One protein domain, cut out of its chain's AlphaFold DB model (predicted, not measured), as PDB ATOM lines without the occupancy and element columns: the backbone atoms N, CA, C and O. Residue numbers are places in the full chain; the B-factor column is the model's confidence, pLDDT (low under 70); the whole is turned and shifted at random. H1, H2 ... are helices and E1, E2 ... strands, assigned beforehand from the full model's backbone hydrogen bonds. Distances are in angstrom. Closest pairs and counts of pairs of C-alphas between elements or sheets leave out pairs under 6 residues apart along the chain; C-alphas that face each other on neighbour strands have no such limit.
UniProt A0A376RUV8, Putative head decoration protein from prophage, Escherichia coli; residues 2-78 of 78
ATOM      1  N   GLN A   2       9.543 -49.433  -8.832       78.19
ATOM      2  CA  GLN A   2       8.169 -49.525  -8.346       78.19
ATOM      3  C   GLN A   2       7.471 -50.651  -9.109       78.19
ATOM      4  O   GLN A   2       7.551 -50.691 -10.335       78.19
ATOM      5  N   GLU A   3       6.865 -51.590  -8.392       79.00
ATOM      6  CA  GLU A   3       6.035 -52.629  -8.989       79.00
ATOM      7  C   GLU A   3       4.720 -52.006  -9.464       79.00
ATOM      8  O   GLU A   3       4.025 -51.348  -8.688       79.00
ATOM      9  N   ASP A   4       4.359 -52.233 -10.725       76.44
ATOM     10  CA  ASP A   4       3.176 -51.614 -11.329       76.44
ATOM     11  C   ASP A   4       1.857 -52.137 -10.716       76.44
ATOM     12  O   ASP A   4       0.872 -51.407 -10.656       76.44
ATOM     13  N   ALA A   5       1.835 -53.382 -10.221       78.00
ATOM     14  CA  ALA A   5       0.625 -54.022  -9.694       78.00
ATOM     15  C   ALA A   5       0.236 -53.551  -8.282       78.00
ATOM     16  O   ALA A   5      -0.948 -53.415  -7.979       78.00
ATOM     17  N   THR A   6       1.218 -53.311  -7.411       77.50
ATOM     18  CA  THR A   6       0.980 -52.973  -5.995       77.50
ATOM     19  C   THR A   6       1.445 -51.566  -5.629       77.50
ATOM     20  O   THR A   6       1.118 -51.059  -4.557       77.50
ATOM     21  N   GLY A   7       2.241 -50.928  -6.491       75.62
ATOM     22  CA  GLY A   7       2.953 -49.696  -6.176       75.62
ATOM     23  C   GLY A   7       4.094 -49.886  -5.170       75.62
ATOM     24  O   GLY A   7       4.680 -48.890  -4.743       75.62
ATOM     25  N   ALA A   8       4.419 -51.123  -4.780       77.50
ATOM     26  CA  ALA A   8       5.480 -51.402  -3.826       77.50
ATOM     27  C   ALA A   8       6.863 -51.113  -4.418       77.50
ATOM     28  O   ALA A   8       7.121 -51.303  -5.606       77.50
ATOM     29  N   LEU A   9       7.782 -50.669  -3.563       77.62
ATOM     30  CA  LEU A   9       9.179 -50.496  -3.940       77.62
ATOM     31  C   LEU A   9       9.914 -51.827  -3.804       77.62
ATOM     32  O   LEU A   9      10.092 -52.340  -2.701       77.62
ATOM     33  N   VAL A  10      10.366 -52.356  -4.935       80.88
ATOM     34  CA  VAL A  10      11.113 -53.610  -5.042       80.88
ATOM     35  C   VAL A  10      12.527 -53.363  -5.560       80.88
ATOM     36  O   VAL A  10      12.834 -52.312  -6.141       80.88
ATOM     37  N   VAL A  11      13.412 -54.337  -5.346       82.88
ATOM     38  CA  VAL A  11      14.766 -54.321  -5.916       82.88
ATOM     39  C   VAL A  11      14.655 -54.261  -7.441       82.88
ATOM     40  O   VAL A  11      13.793 -54.904  -8.033       82.88
ATOM     41  N   TRP A  12      15.475 -53.423  -8.079       84.81
ATOM     42  CA  TRP A  12      15.503 -53.344  -9.539       84.81
ATOM     43  C   TRP A  12      16.133 -54.617 -10.112       84.81
ATOM     44  O   TRP A  12      17.144 -55.082  -9.602       84.81
ATOM     45  N   ASP A  13      15.528 -55.175 -11.153       78.38
ATOM     46  CA  ASP A  13      15.897 -56.454 -11.768       78.38
ATOM     47  C   ASP A  13      17.056 -56.344 -12.776       78.38
ATOM     48  O   ASP A  13      17.672 -57.345 -13.147       78.38
ATOM     49  N   GLY A  14      17.382 -55.120 -13.196       78.81
ATOM     50  CA  GLY A  14      18.446 -54.852 -14.155       78.81
ATOM     51  C   GLY A  14      18.020 -54.885 -15.620       78.81
ATOM     52  O   GLY A  14      18.840 -54.616 -16.495       78.81
ATOM     53  N   THR A  15      16.756 -55.204 -15.903       75.94
ATOM     54  CA  THR A  15      16.297 -55.504 -17.268       75.94
ATOM     55  C   THR A  15      15.825 -54.257 -18.006       75.94
ATOM     56  O   THR A  15      15.998 -54.133 -19.215       75.94
ATOM     57  N   SER A  16      15.227 -53.312 -17.275       77.94
ATOM     58  CA  SER A  16      14.608 -52.117 -17.853       77.94
ATOM     59  C   SER A  16      15.316 -50.839 -17.415       77.94
ATOM     60  O   SER A  16      15.294 -50.482 -16.234       77.94
ATOM     61  N   ALA A  17      15.895 -50.123 -18.380       80.25
ATOM     62  CA  ALA A  17      16.429 -48.778 -18.178       80.25
ATOM     63  C   ALA A  17      15.336 -47.807 -17.685       80.25
ATOM     64  O   ALA A  17      14.164 -47.939 -18.037       80.25
ATOM     65  N   GLY A  18      15.714 -46.847 -16.841       77.94
ATOM     66  CA  GLY A  18      14.825 -45.823 -16.276       77.94
ATOM     67  C   GLY A  18      13.804 -46.312 -15.240       77.94
ATOM     68  O   GLY A  18      13.028 -45.515 -14.716       77.94
ATOM     69  N   LYS A  19      13.783 -47.610 -14.904       82.88
ATOM     70  CA  LYS A  19      12.896 -48.165 -13.863       82.88
ATOM     71  C   LYS A  19      13.505 -48.106 -12.456       82.88
ATOM     72  O   LYS A  19      12.798 -48.337 -11.467       82.88
ATOM     73  N   ALA A  20      14.794 -47.783 -12.327       81.31
ATOM     74  CA  ALA A  20      15.413 -47.519 -11.035       81.31
ATOM     75  C   ALA A  20      15.178 -46.049 -10.649       81.31
ATOM     76  O   ALA A  20      15.891 -45.155 -11.079       81.31
ATOM     77  N   VAL A  21      14.137 -45.797  -9.852       80.12
ATOM     78  CA  VAL A  21      13.736 -44.429  -9.456       80.12
ATOM     79  C   VAL A  21      14.295 -44.022  -8.085       80.12
ATOM     80  O   VAL A  21      14.467 -42.841  -7.800       80.12
ATOM     81  N   TYR A  22      14.602 -45.002  -7.230       81.69
ATOM     82  CA  TYR A  22      15.047 -44.792  -5.854       81.69
ATOM     83  C   TYR A  22      16.207 -45.720  -5.509       81.69
ATOM     84  O   TYR A  22      16.243 -46.864  -5.971       81.69
ATOM     85  N   VAL A  23      17.098 -45.249  -4.636       84.00
ATOM     86  CA  VAL A  23      18.176 -46.051  -4.038       84.00
ATOM     87  C   VAL A  23      17.955 -46.114  -2.534       84.00
ATOM     88  O   VAL A  23      17.819 -45.079  -1.887       84.00
ATOM     89  N   SER A  24      17.905 -47.312  -1.955       84.19
ATOM     90  CA  SER A  24      17.779 -47.484  -0.505       84.19
ATOM     91  C   SER A  24      19.059 -47.044   0.206       84.19
ATOM     92  O   SER A  24      20.144 -47.493  -0.156       84.19
ATOM     93  N   ALA A  25      18.939 -46.206   1.240       81.56
ATOM     94  CA  ALA A  25      20.098 -45.731   2.005       81.56
ATOM     95  C   ALA A  25      20.700 -46.803   2.929       81.56
ATOM     96  O   ALA A  25      21.863 -46.727   3.311       81.56
ATOM     97  N   VAL A  26      19.900 -47.805   3.289       78.56
ATOM     98  CA  VAL A  26      20.285 -48.933   4.140       78.56
ATOM     99  C   VAL A  26      19.751 -50.223   3.537       78.56
ATOM    100  O   VAL A  26      18.796 -50.190   2.761       78.56
ATOM    101  N   GLN A  27      20.331 -51.361   3.910       77.75
ATOM    102  CA  GLN A  27      19.751 -52.657   3.576       77.75
ATOM    103  C   GLN A  27      18.405 -52.816   4.296       77.75
ATOM    104  O   GLN A  27      18.294 -52.563   5.498       77.75
ATOM    105  N   ILE A  28      17.376 -53.216   3.553       74.88
ATOM    106  CA  ILE A  28      16.009 -53.322   4.063       74.88
ATOM    107  C   ILE A  28      15.579 -54.775   4.019       74.88
ATOM    108  O   ILE A  28      15.567 -55.396   2.962       74.88
ATOM    109  N   ASP A  29      15.205 -55.290   5.185       77.38
ATOM    110  CA  ASP A  29      14.490 -56.551   5.306       77.38
ATOM    111  C   ASP A  29      12.994 -56.276   5.093       77.38
ATOM    112  O   ASP A  29      12.298 -55.773   5.985       77.38
ATOM    113  N   THR A  30      12.514 -56.565   3.884       71.00
ATOM    114  CA  THR A  30      11.124 -56.339   3.464       71.00
ATOM    115  C   THR A  30      10.121 -57.200   4.234       71.00
ATOM    116  O   THR A  30       8.941 -56.863   4.254       71.00
ATOM    117  N   ALA A  31      10.564 -58.254   4.932       74.31
ATOM    118  CA  ALA A  31       9.698 -59.057   5.795       74.31
ATOM    119  C   ALA A  31       9.405 -58.376   7.144       74.31
ATOM    120  O   ALA A  31       8.423 -58.709   7.805       74.31
ATOM    121  N   LYS A  32      10.250 -57.424   7.568       69.06
ATOM    122  CA  LYS A  32      10.156 -56.770   8.888       69.06
ATOM    123  C   LYS A  32       9.828 -55.286   8.823       69.06
ATOM    124  O   LYS A  32       9.370 -54.727   9.818       69.06
ATOM    125  N   LYS A  33      10.093 -54.622   7.695       69.12
ATOM    126  CA  LYS A  33       9.882 -53.179   7.532       69.12
ATOM    127  C   LYS A  33       9.070 -52.873   6.283       69.12
ATOM    128  O   LYS A  33       9.468 -53.205   5.175       69.12
ATOM    129  N   THR A  34       7.974 -52.146   6.483       71.31
ATOM    130  CA  THR A  34       7.096 -51.635   5.420       71.31
ATOM    131  C   THR A  34       7.523 -50.264   4.889       71.31
ATOM    132  O   THR A  34       6.955 -49.783   3.913       71.31
ATOM    133  N   GLN A  35       8.516 -49.619   5.514       73.75
ATOM    134  CA  GLN A  35       9.022 -48.305   5.115       73.75
ATOM    135  C   GLN A  35      10.543 -48.297   4.958       73.75
ATOM    136  O   GLN A  35      11.277 -48.960   5.693       73.75
ATOM    137  N   ALA A  36      10.996 -47.493   3.999       74.38
ATOM    138  CA  ALA A  36      12.369 -47.407   3.537       74.38
ATOM    139  C   ALA A  36      12.841 -45.951   3.495       74.38
ATOM    140  O   ALA A  36      12.161 -45.100   2.923       74.38
ATOM    141  N   GLN A  37      14.029 -45.668   4.036       81.69
ATOM    142  CA  GLN A  37      14.728 -44.426   3.708       81.69
ATOM    143  C   GLN A  37      15.423 -44.589   2.359       81.69
ATOM    144  O   GLN A  37      16.184 -45.538   2.144       81.69
ATOM    145  N   VAL A  38      15.140 -43.659   1.452       84.12
ATOM    146  CA  VAL A  38      15.621 -43.702   0.073       84.12
ATOM    147  C   VAL A  38      16.249 -42.375  -0.325       84.12
ATOM    148  O   VAL A  38      15.758 -41.304   0.040       84.12
ATOM    149  N   TYR A  39      17.297 -42.453  -1.133       84.94
ATOM    150  CA  TYR A  39      17.763 -41.339  -1.939       84.94
ATOM    151  C   TYR A  39      16.800 -41.161  -3.111       84.94
ATOM    152  O   TYR A  39      16.462 -42.127  -3.798       84.94
ATOM    153  N   LYS A  40      16.326 -39.926  -3.300       82.12
ATOM    154  CA  LYS A  40      15.431 -39.533  -4.403       82.12
ATOM    155  C   LYS A  40      16.146 -38.698  -5.465       82.12
ATOM    156  O   LYS A  40      15.663 -38.602  -6.587       82.12
ATOM    157  N   THR A  41      17.267 -38.081  -5.098       86.00
ATOM    158  CA  THR A  41      18.073 -37.225  -5.967       86.00
ATOM    159  C   THR A  41      19.549 -37.311  -5.585       86.00
ATOM    160  O   THR A  41      19.876 -37.640  -4.442       86.00
ATOM    161  N   GLY A  42      20.432 -36.998  -6.534       86.12
ATOM    162  CA  GLY A  42      21.873 -36.875  -6.302       86.12
ATOM    163  C   GLY A  42      22.727 -37.671  -7.285       86.12
ATOM    164  O   GLY A  42      22.217 -38.447  -8.091       86.12
ATOM    165  N   VAL A  43      24.041 -37.469  -7.193       86.44
ATOM    166  CA  VAL A  43      25.042 -38.200  -7.978       86.44
ATOM    167  C   VAL A  43      25.712 -39.225  -7.068       86.44
ATOM    168  O   VAL A  43      26.295 -38.856  -6.049       86.44
ATOM    169  N   LEU A  44      25.616 -40.505  -7.417       86.50
ATOM    170  CA  LEU A  44      26.158 -41.614  -6.628       86.50
ATOM    171  C   LEU A  44      27.307 -42.304  -7.370       86.50
ATOM    172  O   LEU A  44      27.311 -42.395  -8.597       86.50
ATOM    173  N   ASN A  45      28.275 -42.829  -6.617       86.50
ATOM    174  CA  ASN A  45      29.342 -43.635  -7.203       86.50
ATOM    175  C   ASN A  45      28.784 -44.992  -7.638       86.50
ATOM    176  O   ASN A  45      28.293 -45.736  -6.789       86.50
ATOM    177  N   VAL A  46      28.921 -45.330  -8.923       86.38
ATOM    178  CA  VAL A  46      28.456 -46.604  -9.490       86.38
ATOM    179  C   VAL A  46      29.015 -47.816  -8.734       86.38
ATOM    180  O   VAL A  46      28.289 -48.781  -8.541       86.38
ATOM    181  N   ASP A  47      30.249 -47.768  -8.232       83.25
ATOM    182  CA  ASP A  47      30.874 -48.916  -7.555       83.25
ATOM    183  C   ASP A  47      30.426 -49.080  -6.098       83.25
ATOM    184  O   ASP A  47      30.616 -50.138  -5.504       83.25
ATOM    185  N   ALA A  48      29.820 -48.044  -5.512       85.06
ATOM    186  CA  ALA A  48      29.313 -48.084  -4.142       85.06
ATOM    187  C   ALA A  48      27.889 -48.662  -4.046       85.06
ATOM    188  O   ALA A  48      27.397 -48.897  -2.943       85.06
ATOM    189  N   LEU A  49      27.208 -48.867  -5.180       84.75
ATOM    190  CA  LEU A  49      25.870 -49.454  -5.211       84.75
ATOM    191  C   LEU A  49      25.932 -50.981  -5.311       84.75
ATOM    192  O   LEU A  49      26.701 -51.546  -6.087       84.75
ATOM    193  N   ASN A  50      25.023 -51.640  -4.594       85.69
ATOM    194  CA  ASN A  50      24.776 -53.069  -4.746       85.69
ATOM    195  C   ASN A  50      23.910 -53.310  -5.986       85.69
ATOM    196  O   ASN A  50      22.685 -53.184  -5.937       85.69
ATOM    197  N   TRP A  51      24.559 -53.628  -7.105       84.56
ATOM    198  CA  TRP A  51      23.881 -53.946  -8.359       84.56
ATOM    199  C   TRP A  51      23.403 -55.399  -8.402       84.56
ATOM    200  O   TRP A  51      24.064 -56.274  -7.839       84.56
ATOM    201  N   PRO A  52      22.309 -55.684  -9.127       83.44
ATOM    202  CA  PRO A  52      21.944 -57.051  -9.472       83.44
ATOM    203  C   PRO A  52      23.046 -57.708 -10.312       83.44
ATOM    204  O   PRO A  52      23.621 -57.065 -11.192       83.44
ATOM    205  N   GLU A  53      23.299 -59.001 -10.101       82.50
ATOM    206  CA  GLU A  53      24.325 -59.754 -10.846       82.50
ATOM    207  C   GLU A  53      24.078 -59.796 -12.365       82.50
ATOM    208  O   GLU A  53      25.008 -60.003 -13.148       82.50
ATOM    209  N   SER A  54      22.828 -59.580 -12.786       80.75
ATOM    210  CA  SER A  54      22.421 -59.475 -14.188       80.75
ATOM    211  C   SER A  54      23.018 -58.250 -14.895       80.75
ATOM    212  O   SER A  54      23.201 -58.282 -16.112       80.75
ATOM    213  N   VAL A  55      23.372 -57.186 -14.163       82.81
ATOM    214  CA  VAL A  55      23.833 -55.912 -14.736       82.81
ATOM    215  C   VAL A  55      25.354 -55.810 -14.683       82.81
ATOM    216  O   VAL A  55      25.943 -55.369 -13.693       82.81
ATOM    217  N   ARG A  56      26.006 -56.181 -15.788       77.81
ATOM    218  CA  ARG A  56      27.476 -56.144 -15.908       77.81
ATOM    219  C   ARG A  56      28.003 -54.877 -16.575       77.81
ATOM    220  O   ARG A  56      29.021 -54.343 -16.145       77.81
ATOM    221  N   GLU A  57      27.282 -54.370 -17.567       84.44
ATOM    222  CA  GLU A  57      27.716 -53.224 -18.364       84.44
ATOM    223  C   GLU A  57      27.502 -51.890 -17.642       84.44
ATOM    224  O   GLU A  57      26.425 -51.618 -17.102       84.44
ATOM    225  N   LEU A  58      28.508 -51.009 -17.688       80.19
ATOM    226  CA  LEU A  58      28.419 -49.664 -17.107       80.19
ATOM    227  C   LEU A  58      27.304 -48.839 -17.765       80.19
ATOM    228  O   LEU A  58      26.585 -48.118 -17.078       80.19
ATOM    229  N   SER A  59      27.123 -48.977 -19.078       82.38
ATOM    230  CA  SER A  59      26.052 -48.303 -19.819       82.38
ATOM    231  C   SER A  59      24.667 -48.686 -19.294       82.38
ATOM    232  O   SER A  59      23.823 -47.809 -19.128       82.38
ATOM    233  N   ALA A  60      24.449 -49.959 -18.947       84.44
ATOM    234  CA  ALA A  60      23.199 -50.434 -18.358       84.44
ATOM    235  C   ALA A  60      22.985 -49.884 -16.938       84.44
ATOM    236  O   ALA A  60      21.878 -49.470 -16.595       84.44
ATOM    237  N   LYS A  61      24.053 -49.803 -16.131       83.50
ATOM    238  CA  LYS A  61      24.017 -49.183 -14.794       83.50
ATOM    239  C   LYS A  61      23.665 -47.698 -14.860       83.50
ATOM    240  O   LYS A  61      22.832 -47.228 -14.092       83.50
ATOM    241  N   VAL A  62      24.250 -46.962 -15.803       84.62
ATOM    242  CA  VAL A  62      23.928 -45.544 -16.034       84.62
ATOM    243  C   VAL A  62      22.496 -45.390 -16.549       84.62
ATOM    244  O   VAL A  62      21.747 -44.547 -16.057       84.62
ATOM    245  N   ALA A  63      22.082 -46.247 -17.484       84.94
ATOM    246  CA  ALA A  63      20.736 -46.240 -18.048       84.94
ATOM    247  C   ALA A  63      19.643 -46.578 -17.017       84.94
ATOM    248  O   ALA A  63      18.496 -46.170 -17.189       84.94
ATOM    249  N   ALA A  64      19.982 -47.273 -15.926       85.31
ATOM    250  CA  ALA A  64      19.052 -47.650 -14.860       85.31
ATOM    251  C   ALA A  64      18.252 -46.462 -14.308       85.31
ATOM    252  O   ALA A  64      17.046 -46.582 -14.081       85.31
ATOM    253  N   PHE A  65      18.924 -45.320 -14.134       86.75
ATOM    254  CA  PHE A  65      18.392 -44.127 -13.473       86.75
ATOM    255  C   PHE A  65      17.957 -43.017 -14.444       86.75
ATOM    256  O   PHE A  65      17.556 -41.938 -14.003       86.75
ATOM    257  N   VAL A  66      18.019 -43.254 -15.761       84.75
ATOM    258  CA  VAL A  66      17.627 -42.263 -16.776       84.75
ATOM    259  C   VAL A  66      16.172 -41.839 -16.575       84.75
ATOM    260  O   VAL A  66      15.275 -42.674 -16.518       84.75
ATOM    261  N   GLY A  67      15.942 -40.528 -16.469       82.44
ATOM    262  CA  GLY A  67      14.621 -39.948 -16.202       82.44
ATOM    263  C   GLY A  67      14.283 -39.782 -14.716       82.44
ATOM    264  O   GLY A  67      13.255 -39.191 -14.394       82.44
ATOM    265  N   SER A  68      15.147 -40.244 -13.808       84.38
ATOM    266  CA  SER A  68      15.050 -39.962 -12.372       84.38
ATOM    267  C   SER A  68      15.937 -38.776 -11.973       84.38
ATOM    268  O   SER A  68      16.789 -38.325 -12.738       84.38
ATOM    269  N   GLY A  69      15.768 -38.272 -10.748       83.12
ATOM    270  CA  GLY A  69      16.666 -37.262 -10.178       83.12
ATOM    271  C   GLY A  69      18.014 -37.818  -9.695       83.12
ATOM    272  O   GLY A  69      18.801 -37.070  -9.110       83.12
ATOM    273  N   ILE A  70      18.257 -39.119  -9.880       87.25
ATOM    274  CA  ILE A  70      19.489 -39.813  -9.504       87.25
ATOM    275  C   ILE A  70      20.330 -40.031 -10.758       87.25
ATOM    276  O   ILE A  70      19.821 -40.424 -11.804       87.25
ATOM    277  N   SER A  71      21.635 -39.826 -10.644       85.25
ATOM    278  CA  SER A  71      22.602 -40.249 -11.650       85.25
ATOM    279  C   SER A  71      23.726 -41.048 -11.000       85.25
ATOM    280  O   SER A  71      24.028 -40.888  -9.814       85.25
ATOM    281  N   VAL A  72      24.339 -41.941 -11.776       85.75
ATOM    282  CA  VAL A  72      25.493 -42.725 -11.327       85.75
ATOM    283  C   VAL A  72      26.693 -42.437 -12.203       85.75
ATOM    284  O   VAL A  72      26.584 -42.379 -13.428       85.75
ATOM    285  N   GLN A  73      27.844 -42.249 -11.570       83.44
ATOM    286  CA  GLN A  73      29.109 -42.019 -12.254       83.44
ATOM    287  C   GLN A  73      30.195 -42.874 -11.598       83.44
ATOM    288  O   GLN A  73      30.207 -42.995 -10.371       83.44
ATOM    289  N   PRO A  74      31.096 -43.496 -12.376       79.75
ATOM    290  CA  PRO A  74      32.270 -44.136 -11.805       79.75
ATOM    291  C   PRO A  74      33.157 -43.086 -11.144       79.75
ATOM    292  O   PRO A  74      33.274 -41.958 -11.634       79.75
ATOM    293  N   LEU A  75      33.803 -43.461 -10.040       71.94
ATOM    294  CA  LEU A  75      34.876 -42.644  -9.497       71.94
ATOM    295  C   LEU A  75      35.990 -42.628 -10.550       71.94
ATOM    296  O   LEU A  75      36.622 -43.654 -10.800       71.94
ATOM    297  N   ALA A  76      36.203 -41.491 -11.210       57.06
ATOM    298  CA  ALA A  76      37.354 -41.336 -12.083       57.06
ATOM    299  C   ALA A  76      38.611 -41.529 -11.219       57.06
ATOM    300  O   ALA A  76      38.949 -40.665 -10.410       57.06
ATOM    301  N   ARG A  77      39.272 -42.686 -11.337       51.22
ATOM    302  CA  ARG A  77      40.662 -42.806 -10.899       51.22
ATOM    303  C   ARG A  77      41.471 -41.926 -11.844       51.22
ATOM    304  O   ARG A  77      41.581 -42.250 -13.025       51.22
ATOM    305  N   VAL A  78      41.932 -40.794 -11.320       44.44
ATOM    306  CA  VAL A  78      43.065 -40.050 -11.882       44.44
ATOM    307  C   VAL A  78      44.314 -40.913 -11.745       44.44
ATOM    308  O   VAL A  78      44.431 -41.585 -10.691       44.44
TER     309      VAL A  78
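This is residues 2 to 78 of the 78 residues of the protein "Putative head decoration protein from prophage" of Escherichia coli (UniProt A0A376RUV8). This domain has little regular structure: a two-stranded parallel ribbon, E1 beside E2, with the short helix H1 next to E2, makes one part, and the long looping stretch of residues 2 to 40 makes much of the rest. The printed part has 77 residues, 16 of them in named elements, in the order E1, H1, E2; the class is mixed. It is compact, with a radius of gyration of the C-alphas of 12.7 A, but elongated, spanning 42 by 23 by 22 A.

E1, residues 41 to 45, and E2, residues 69 to 73, are parallel neighbours at 12 degrees; N 44 and O 71 are 2.9 A apart, within hydrogen-bond range. With H1, residues 58 to 63, they form a strand-helix-strand unit, two parallel neighbour strands with a helix between them in the chain. The closest C-alphas of H1 and E2 are those of Val 62 and Val 72, 5.7 A apart. In H1 every O i to N i+4 pair is within hydrogen-bond range. Residues 23 to 24 pair with residues 38 to 39, antiparallel.

E1 begins at C-alpha 41 (18.073, -37.225, -5.967) and is 13.0 A long. H1 measures 8.5 A. E2, 13.5 A, ends at C-alpha 73 (29.109, -42.019, -12.254).

The C-alphas of Ala 5 and Val 78, the farthest apart, are 44.7 A from each other. The printed part has no cut. The link from E1 to H1 is long, that from H1 to E2 tight. Residues 32 to 33 and 76 to 78 have pLDDT under 70.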